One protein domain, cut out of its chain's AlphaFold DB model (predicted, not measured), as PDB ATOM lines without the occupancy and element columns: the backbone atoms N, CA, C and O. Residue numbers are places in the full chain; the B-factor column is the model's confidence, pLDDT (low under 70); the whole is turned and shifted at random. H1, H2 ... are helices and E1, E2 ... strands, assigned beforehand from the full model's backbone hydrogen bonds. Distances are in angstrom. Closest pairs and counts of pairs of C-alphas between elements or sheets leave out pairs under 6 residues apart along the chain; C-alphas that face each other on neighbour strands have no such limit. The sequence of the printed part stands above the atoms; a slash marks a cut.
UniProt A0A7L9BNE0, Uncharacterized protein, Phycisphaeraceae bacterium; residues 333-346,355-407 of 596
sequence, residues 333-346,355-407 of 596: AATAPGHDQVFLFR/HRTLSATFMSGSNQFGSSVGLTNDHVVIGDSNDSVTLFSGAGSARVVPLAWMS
ATOM      1  N   ALA A 333     -24.589   0.594  27.878       97.69
ATOM      2  CA  ALA A 333     -25.977   0.880  28.203       97.69
ATOM      3  C   ALA A 333     -26.121   1.088  29.712       97.69
ATOM      4  O   ALA A 333     -25.636   0.270  30.497       97.69
ATOM      5  N   ALA A 334     -26.804   2.159  30.112       97.12
ATOM      6  CA  ALA A 334     -27.114   2.456  31.507       97.12
ATOM      7  C   ALA A 334     -28.596   2.796  31.667       97.12
ATOM      8  O   ALA A 334     -29.138   3.590  30.899       97.12
ATOM      9  N   THR A 335     -29.255   2.208  32.665       96.25
ATOM     10  CA  THR A 335     -30.692   2.428  32.884       96.25
ATOM     11  C   THR A 335     -30.968   3.439  33.993       96.25
ATOM     12  O   THR A 335     -30.182   3.583  34.934       96.25
ATOM     13  N   ALA A 336     -32.094   4.140  33.870       94.69
ATOM     14  CA  ALA A 336     -32.683   5.018  34.875       94.69
ATOM     15  C   ALA A 336     -34.184   4.689  34.990       94.69
ATOM     16  O   ALA A 336     -35.026   5.412  34.454       94.69
ATOM     17  N   PRO A 337     -34.540   3.563  35.634       92.31
ATOM     18  CA  PRO A 337     -35.918   3.076  35.662       92.31
ATOM     19  C   PRO A 337     -36.877   4.010  36.407       92.31
ATOM     20  O   PRO A 337     -38.077   3.923  36.191       92.31
ATOM     21  N   GLY A 338     -36.386   4.922  37.257       90.56
ATOM     22  CA  GLY A 338     -37.227   5.949  37.883       90.56
ATOM     23  C   GLY A 338     -37.740   7.003  36.893       90.56
ATOM     24  O   GLY A 338     -38.723   7.682  37.177       90.56
ATOM     25  N   HIS A 339     -37.095   7.125  35.727       90.19
ATOM     26  CA  HIS A 339     -37.509   7.986  34.612       90.19
ATOM     27  C   HIS A 339     -37.960   7.186  33.386       90.19
ATOM     28  O   HIS A 339     -38.187   7.777  32.333       90.19
ATOM     29  N   ASP A 340     -38.074   5.859  33.504       92.12
ATOM     30  CA  ASP A 340     -38.448   4.967  32.405       92.12
ATOM     31  C   ASP A 340     -37.541   5.129  31.168       92.12
ATOM     32  O   ASP A 340     -38.011   5.214  30.027       92.12
ATOM     33  N   GLN A 341     -36.224   5.224  31.403       91.69
ATOM     34  CA  GLN A 341     -35.223   5.554  30.385       91.69
ATOM     35  C   GLN A 341     -34.005   4.621  30.381       91.69
ATOM     36  O   GLN A 341     -33.545   4.125  31.414       91.69
ATOM     37  N   VAL A 342     -33.432   4.441  29.189       94.56
ATOM     38  CA  VAL A 342     -32.151   3.768  28.950       94.56
ATOM     39  C   VAL A 342     -31.261   4.661  28.094       94.56
ATOM     40  O   VAL A 342     -31.677   5.148  27.048       94.56
ATOM     41  N   PHE A 343     -30.023   4.848  28.532       94.06
ATOM     42  CA  PHE A 343     -29.031   5.699  27.887       94.06
ATOM     43  C   PHE A 343     -27.949   4.849  27.242       94.06
ATOM     44  O   PHE A 343     -27.400   3.942  27.876       94.06
ATOM     45  N   LEU A 344     -27.652   5.142  25.982       94.88
ATOM     46  CA  LEU A 344     -26.688   4.417  25.172       94.88
ATOM     47  C   LEU A 344     -25.513   5.334  24.883       94.88
ATOM     48  O   LEU A 344     -25.659   6.374  24.242       94.88
ATOM     49  N   PHE A 345     -24.346   4.924  25.354       94.81
ATOM     50  CA  PHE A 345     -23.088   5.621  25.164       94.81
ATOM     51  C   PHE A 345     -22.200   4.823  24.222       94.81
ATOM     52  O   PHE A 345     -22.149   3.595  24.309       94.81
ATOM     53  N   ARG A 346     -21.447   5.524  23.378       94.06
ATOM     54  CA  ARG A 346     -20.469   4.922  22.472       94.06
ATOM     55  C   ARG A 346     -19.065   5.411  22.796       94.06
ATOM     56  O   ARG A 346     -18.862   6.603  23.043       94.06
ATOM     57  N   HIS A 355     -25.116   8.721  22.813       91.62
ATOM     58  CA  HIS A 355     -25.573   8.530  21.432       91.62
ATOM     59  C   HIS A 355     -27.091   8.467  21.323       91.62
ATOM     60  O   HIS A 355     -27.650   8.934  20.332       91.62
ATOM     61  N   ARG A 356     -27.768   7.908  22.332       90.94
ATOM     62  CA  ARG A 356     -29.229   7.858  22.344       90.94
ATOM     63  C   ARG A 356     -29.808   7.742  23.744       90.94
ATOM     64  O   ARG A 356     -29.296   6.975  24.562       90.94
ATOM     65  N   THR A 357     -30.941   8.398  23.957       90.19
ATOM     66  CA  THR A 357     -31.868   8.093  25.053       90.19
ATOM     67  C   THR A 357     -33.089   7.338  24.526       90.19
ATOM     68  O   THR A 357     -33.757   7.789  23.607       90.19
ATOM     69  N   LEU A 358     -33.411   6.182  25.100       90.81
ATOM     70  CA  LEU A 358     -34.628   5.426  24.795       90.81
ATOM     71  C   LEU A 358     -35.593   5.536  25.978       90.81
ATOM     72  O   LEU A 358     -35.206   5.205  27.096       90.81
ATOM     73  N   SER A 359     -36.835   5.970  25.746       87.94
ATOM     74  CA  SER A 359     -37.870   6.097  26.785       87.94
ATOM     75  C   SER A 359     -39.024   5.105  26.600       87.94
ATOM     76  O   SER A 359     -39.335   4.705  25.473       87.94
ATOM     77  N   ALA A 360     -39.724   4.775  27.692       82.50
ATOM     78  CA  ALA A 360     -40.966   3.995  27.651       82.50
ATOM     79  C   ALA A 360     -41.990   4.583  26.680       82.50
ATOM     80  O   ALA A 360     -42.513   3.873  25.826       82.50
ATOM     81  N   THR A 361     -42.257   5.887  26.775       76.38
ATOM     82  CA  THR A 361     -43.271   6.567  25.953       76.38
ATOM     83  C   THR A 361     -43.023   6.376  24.463       76.38
ATOM     84  O   THR A 361     -43.959   6.134  23.704       76.38
ATOM     85  N   PHE A 362     -41.758   6.433  24.052       65.81
ATOM     86  CA  PHE A 362     -41.365   6.211  22.673       65.81
ATOM     87  C   PHE A 362     -41.478   4.739  22.278       65.81
ATOM     88  O   PHE A 362     -41.991   4.397  21.212       65.81
ATOM     89  N   MET A 363     -41.022   3.855  23.156       76.31
ATOM     90  CA  MET A 363     -40.994   2.436  22.866       76.31
ATOM     91  C   MET A 363     -42.353   1.761  23.063       76.31
ATOM     92  O   MET A 363     -42.471   0.610  22.688       76.31
ATOM     93  N   SER A 364     -43.395   2.444  23.554       74.31
ATOM     94  CA  SER A 364     -44.654   1.833  24.028       74.31
ATOM     95  C   SER A 364     -44.453   0.909  25.238       74.31
ATOM     96  O   SER A 364     -45.010  -0.184  25.288       74.31
ATOM     97  N   GLY A 365     -43.577   1.308  26.158       63.22
ATOM     98  CA  GLY A 365     -43.397   0.688  27.469       63.22
ATOM     99  C   GLY A 365     -44.263   1.325  28.557       63.22
ATOM    100  O   GLY A 365     -45.018   2.271  28.308       63.22
ATOM    101  N   SER A 366     -44.116   0.811  29.770       75.12
ATOM    102  CA  SER A 366     -44.831   1.199  30.981       75.12
ATOM    103  C   SER A 366     -43.884   1.765  32.050       75.12
ATOM    104  O   SER A 366     -42.752   2.151  31.753       75.12
ATOM    105  N   ASN A 367     -44.356   1.827  33.299       75.44
ATOM    106  CA  ASN A 367     -43.498   2.129  34.433       75.44
ATOM    107  C   ASN A 367     -42.465   1.007  34.636       75.44
ATOM    108  O   ASN A 367     -42.812  -0.166  34.626       75.44
ATOM    109  N   GLN A 368     -41.216   1.363  34.936       84.25
ATOM    110  CA  GLN A 368     -40.044   0.480  35.016       84.25
ATOM    111  C   GLN A 368     -39.453   0.030  33.671       84.25
ATOM    112  O   GLN A 368     -38.724  -0.970  33.620       84.25
ATOM    113  N   PHE A 369     -39.669   0.773  32.587       92.06
ATOM    114  CA  PHE A 369     -38.852   0.584  31.388       92.06
ATOM    115  C   PHE A 369     -37.369   0.814  31.715       92.06
ATOM    116  O   PHE A 369     -36.997   1.814  32.330       92.06
ATOM    117  N   GLY A 370     -36.503  -0.130  31.340       93.50
ATOM    118  CA  GLY A 370     -35.111  -0.141  31.806       93.50
ATOM    119  C   GLY A 370     -34.918  -0.835  33.163       93.50
ATOM    120  O   GLY A 370     -33.862  -0.690  33.786       93.50
ATOM    121  N   SER A 371     -35.906  -1.617  33.613       93.44
ATOM    122  CA  SER A 371     -35.800  -2.522  34.774       93.44
ATOM    123  C   SER A 371     -34.629  -3.501  34.668       93.44
ATOM    124  O   SER A 371     -34.070  -3.895  35.687       93.44
ATOM    125  N   SER A 372     -34.225  -3.846  33.445       97.19
ATOM    126  CA  SER A 372     -33.007  -4.588  33.131       97.19
ATOM    127  C   SER A 372     -32.498  -4.218  31.732       97.19
ATOM    128  O   SER A 372     -33.253  -3.701  30.902       97.19
ATOM    129  N   VAL A 373     -31.207  -4.443  31.464       98.31
ATOM    130  CA  VAL A 373     -30.602  -4.180  30.150       98.31
ATOM    131  C   VAL A 373     -29.517  -5.200  29.816       98.31
ATOM    132  O   VAL A 373     -28.774  -5.634  30.691       98.31
ATOM    133  N   GLY A 374     -29.411  -5.559  28.539       97.75
ATOM    134  CA  GLY A 374     -28.381  -6.442  27.998       97.75
ATOM    135  C   GLY A 374     -27.909  -5.960  26.628       97.75
ATOM    136  O   GLY A 374     -28.649  -5.284  25.914       97.75
ATOM    137  N   LEU A 375     -26.681  -6.312  26.249       97.25
ATOM    138  CA  LEU A 375     -26.111  -5.981  24.942       97.25
ATOM    139  C   LEU A 375     -25.644  -7.245  24.231       97.25
ATOM    140  O   LEU A 375     -24.972  -8.090  24.811       97.25
ATOM    141  N   THR A 376     -25.972  -7.339  22.951       95.88
ATOM    142  CA  THR A 376     -25.278  -8.213  21.999       95.88
ATOM    143  C   THR A 376     -24.256  -7.370  21.230       95.88
ATOM    144  O   THR A 376     -23.977  -6.226  21.604       95.88
ATOM    145  N   ASN A 377     -23.669  -7.904  20.159       91.19
ATOM    146  CA  ASN A 377     -22.746  -7.117  19.337       91.19
ATOM    147  C   ASN A 377     -23.463  -6.000  18.564       91.19
ATOM    148  O   ASN A 377     -22.865  -4.965  18.293       91.19
ATOM    149  N   ASP A 378     -24.731  -6.208  18.215       92.62
ATOM    150  CA  ASP A 378     -25.479  -5.380  17.269       92.62
ATOM    151  C   ASP A 378     -26.866  -4.952  17.775       92.62
ATOM    152  O   ASP A 378     -27.529  -4.160  17.112       92.62
ATOM    153  N   HIS A 379     -27.300  -5.409  18.955       95.06
ATOM    154  CA  HIS A 379     -28.580  -5.034  19.569       95.06
ATOM    155  C   HIS A 379     -28.449  -4.719  21.060       95.06
ATOM    156  O   HIS A 379     -27.681  -5.365  21.781       95.06
ATOM    157  N   VAL A 380     -29.291  -3.802  21.535       96.62
ATOM    158  CA  VAL A 380     -29.634  -3.650  22.954       96.62
ATOM    159  C   VAL A 380     -30.952  -4.355  23.253       96.62
ATOM    160  O   VAL A 380     -31.874  -4.335  22.440       96.62
ATOM    161  N   VAL A 381     -31.037  -4.977  24.425       97.69
ATOM    162  CA  VAL A 381     -32.242  -5.617  24.957       97.69
ATOM    163  C   VAL A 381     -32.630  -4.903  26.239       97.69
ATOM    164  O   VAL A 381     -31.786  -4.730  27.113       97.69
ATOM    165  N   ILE A 382     -33.885  -4.490  26.354       97.75
ATOM    166  CA  ILE A 382     -34.382  -3.672  27.460       97.75
ATOM    167  C   ILE A 382     -35.595  -4.358  28.067       97.75
ATOM    168  O   ILE A 382     -36.554  -4.649  27.354       97.75
ATOM    169  N   GLY A 383     -35.549  -4.609  29.369       96.75
ATOM    170  CA  GLY A 383     -36.669  -5.147  30.127       96.75
ATOM    171  C   GLY A 383     -37.628  -4.061  30.612       96.75
ATOM    172  O   GLY A 383     -37.206  -2.996  31.072       96.75
ATOM    173  N   ASP A 384     -38.916  -4.370  30.571       94.44
ATOM    174  CA  ASP A 384     -40.014  -3.579  31.121       94.44
ATOM    175  C   ASP A 384     -40.876  -4.503  31.987       94.44
ATOM    176  O   ASP A 384     -41.890  -5.053  31.562       94.44
ATOM    177  N   SER A 385     -40.395  -4.774  33.200       92.25
ATOM    178  CA  SER A 385     -40.917  -5.848  34.047       92.25
ATOM    179  C   SER A 385     -42.339  -5.634  34.553       92.25
ATOM    180  O   SER A 385     -42.954  -6.585  35.026       92.25
ATOM    181  N   ASN A 386     -42.852  -4.406  34.494       89.75
ATOM    182  CA  ASN A 386     -44.203  -4.072  34.936       89.75
ATOM    183  C   ASN A 386     -45.161  -3.783  33.770       89.75
ATOM    184  O   ASN A 386     -46.327  -3.456  34.018       89.75
ATOM    185  N   ASP A 387     -44.711  -3.987  32.529       90.75
ATOM    186  CA  ASP A 387     -45.546  -3.784  31.352       90.75
ATOM    187  C   ASP A 387     -46.819  -4.627  31.397       90.75
ATOM    188  O   ASP A 387     -46.858  -5.758  31.898       90.75
ATOM    189  N   SER A 388     -47.895  -4.046  30.881       89.12
ATOM    190  CA  SER A 388     -49.184  -4.713  30.792       89.12
ATOM    191  C   SER A 388     -49.342  -5.300  29.402       89.12
ATOM    192  O   SER A 388     -49.464  -4.580  28.413       89.12
ATOM    193  N   VAL A 389     -49.387  -6.626  29.318       84.94
ATOM    194  CA  VAL A 389     -49.579  -7.322  28.046       84.94
ATOM    195  C   VAL A 389     -51.050  -7.689  27.920       84.94
ATOM    196  O   VAL A 389     -51.554  -8.557  28.628       84.94
ATOM    197  N   THR A 390     -51.755  -7.053  26.984       83.94
ATOM    198  CA  THR A 390     -53.205  -7.229  26.768       83.94
ATOM    199  C   THR A 390     -54.040  -6.905  28.019       83.94
ATOM    200  O   THR A 390     -54.182  -5.734  28.354       83.94
ATOM    201  N   LEU A 391     -54.604  -7.910  28.699       86.56
ATOM    202  CA  LEU A 391     -55.404  -7.774  29.923       86.56
ATOM    203  C   LEU A 391     -54.615  -8.112  31.203       86.56
ATOM    204  O   LEU A 391     -55.181  -8.045  32.293       86.56
ATOM    205  N   PHE A 392     -53.337  -8.483  31.089       89.31
ATOM    206  CA  PHE A 392     -52.518  -8.942  32.212       89.31
ATOM    207  C   PHE A 392     -51.589  -7.832  32.700       89.31
ATOM    208  O   PHE A 392     -50.606  -7.483  32.044       89.31
ATOM    209  N   SER A 393     -51.916  -7.261  33.858       90.94
ATOM    210  CA  SER A 393     -51.124  -6.206  34.490       90.94
ATOM    211  C   SER A 393     -49.816  -6.762  35.049       90.94
ATOM    212  O   SER A 393     -49.840  -7.755  35.779       90.94
ATOM    213  N   GLY A 394     -48.689  -6.109  34.767       89.00
ATOM    214  CA  GLY A 394     -47.388  -6.538  35.286       89.00
ATOM    215  C   GLY A 394     -46.909  -7.884  34.739       89.00
ATOM    216  O   GLY A 394     -46.068  -8.527  35.363       89.00
ATOM    217  N   ALA A 395     -47.457  -8.335  33.607       92.38
ATOM    218  CA  ALA A 395     -46.953  -9.512  32.902       92.38
ATOM    219  C   ALA A 395     -45.515  -9.295  32.405       92.38
ATOM    220  O   ALA A 395     -44.734 -10.240  32.338       92.38
ATOM    221  N   GLY A 396     -45.165  -8.040  32.115       93.75
ATOM    222  CA  GLY A 396     -43.851  -7.605  31.677       93.75
ATOM    223  C   GLY A 396     -43.582  -7.850  30.190       93.75
ATOM    224  O   GLY A 396     -44.226  -8.668  29.525       93.75
ATOM    225  N   SER A 397     -42.617  -7.116  29.648       94.88
ATOM    226  CA  SER A 397     -42.156  -7.253  28.270       94.88
ATOM    227  C   SER A 397     -40.649  -7.007  28.153       94.88
ATOM    228  O   SER A 397     -39.987  -6.544  29.083       94.88
ATOM    229  N   ALA A 398     -40.071  -7.357  27.005       95.75
ATOM    230  CA  ALA A 398     -38.709  -6.966  26.661       95.75
ATOM    231  C   ALA A 398     -38.644  -6.449  25.225       95.75
ATOM    232  O   ALA A 398     -39.329  -6.952  24.335       95.75
ATOM    233  N   ARG A 399     -37.795  -5.455  24.975       94.81
ATOM    234  CA  ARG A 399     -37.606  -4.853  23.652       94.81
ATOM    235  C   ARG A 399     -36.189  -5.054  23.180       94.81
ATOM    236  O   ARG A 399     -35.258  -4.767  23.923       94.81
ATOM    237  N   VAL A 400     -36.031  -5.507  21.942       95.31
ATOM    238  CA  VAL A 400     -34.725  -5.599  21.289       95.31
ATOM    239  C   VAL A 400     -34.643  -4.583  20.156       95.31
ATOM    240  O   VAL A 400     -35.508  -4.513  19.279       95.31
ATOM    241  N   VAL A 401     -33.615  -3.742  20.236       93.50
ATOM    242  CA  VAL A 401     -33.412  -2.573  19.382       93.50
ATOM    243  C   VAL A 401     -32.037  -2.683  18.724       93.50
ATOM    244  O   VAL A 401     -31.047  -2.856  19.442       93.50
ATOM    245  N   PRO A 402     -31.940  -2.590  17.388       92.44
ATOM    246  CA  PRO A 402     -30.653  -2.577  16.703       92.44
ATOM    247  C   PRO A 402     -29.804  -1.371  17.123       92.44
ATOM    248  O   PRO A 402     -30.279  -0.238  17.114       92.44
ATOM    249  N   LEU A 403     -28.523  -1.587  17.422       92.12
ATOM    250  CA  LEU A 403     -27.565  -0.513  17.715       92.12
ATOM    251  C   LEU A 403     -27.323   0.381  16.488       92.12
ATOM    252  O   LEU A 403     -26.990   1.551  16.633       92.12
ATOM    253  N   ALA A 404     -27.567  -0.129  15.276       88.69
ATOM    254  CA  ALA A 404     -27.513   0.653  14.039       88.69
ATOM    255  C   ALA A 404     -28.533   1.810  13.997       88.69
ATOM    256  O   ALA A 404     -28.323   2.785  13.282       88.69
ATOM    257  N   TRP A 405     -29.615   1.751  14.786       88.81
ATOM    258  CA  TRP A 405     -30.531   2.888  14.947       88.81
ATOM    259  C   TRP A 405     -29.852   4.126  15.518       88.81
ATOM    260  O   TRP A 405     -30.262   5.246  15.230       88.81
ATOM    261  N   MET A 406     -28.841   3.904  16.354       90.94
ATOM    262  CA  MET A 406     -28.147   4.918  17.138       90.94
ATOM    263  C   MET A 406     -26.997   5.540  16.335       90.94
ATOM    264  O   MET A 406     -26.026   6.009  16.923       90.94
ATOM    265  N   SER A 407     -27.067   5.495  14.997       92.25
ATOM    266  CA  SER A 407     -26.125   6.227  14.152       92.25
ATOM    267  C   SER A 407     -26.377   7.726  14.287       92.25
ATOM    268  O   SER A 407     -27.520   8.190  14.227       92.25
TER     269      SER A 407
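AT A GLANCE: This is residues 333 to 346 and 355 to 407 of the 596 residues of an uncharacterized protein of Phycisphaeraceae bacterium (UniProt A0A7L9BNE0). Two small three-stranded sheets lie face to face as a sandwich, closest where E1 and E4 meet along one side and open between E3 and E6, with short H1 and H2 at opposite ends. The loop of residues 385 to 396 reaches out beyond one end. The printed 67 residues hold E1, E2, E3, H1, E4, E5, E6 and H2 in that order; the sheets run E1 E2 E3 and E4 E5 E6, both antiparallel, and the class is mostly strand. The whole is compact, radius of gyration of the C-alphas 11.4 A, yet elongated, spanning 36 by 20 by 17 A.

HOW THE PARTS SIT: E1, residues 333 to 336, forms a hairpin with E2, residues 341 to 346, with N 334 and O 343 2.9 A apart. E3, residues 355 to 359, is E2's other antiparallel neighbour, with N 342 and O 358 at 2.8 A. H1, residues 360 to 363, only grazes both sheets. E4, residues 369 to 375, E5, residues 379 to 384, and E6, residues 397 to 402, form a meander, each strand the antiparallel neighbour of the one before; N 374 and O 381 are 2.9 A apart, N 382 and O 399 2.8 A. The closest C-alphas of E1 and E4 are Thr 335 and Gly 370, 5.2 A; E3 and E6 are apart. H2, residues 403 to 406, also only grazes both sheets. Both helices are too short for an O i to N i+4 pair.

IN THESE COORDINATES: E1 begins at C-alpha 333 (-25.977, 0.880, 28.203). E2 measures 16.8 A, E4 15.7 A, E5 16.3 A and E6 17.0 A. H2 ends at C-alpha 406 (-28.147, 4.918, 17.138).

THE WHOLE: Residues 347 to 354 are not printed; C-alphas 346 and 355 are 6.3 A apart. E5 to E6 is a long link. Residues 362 and 365 have pLDDT under 70.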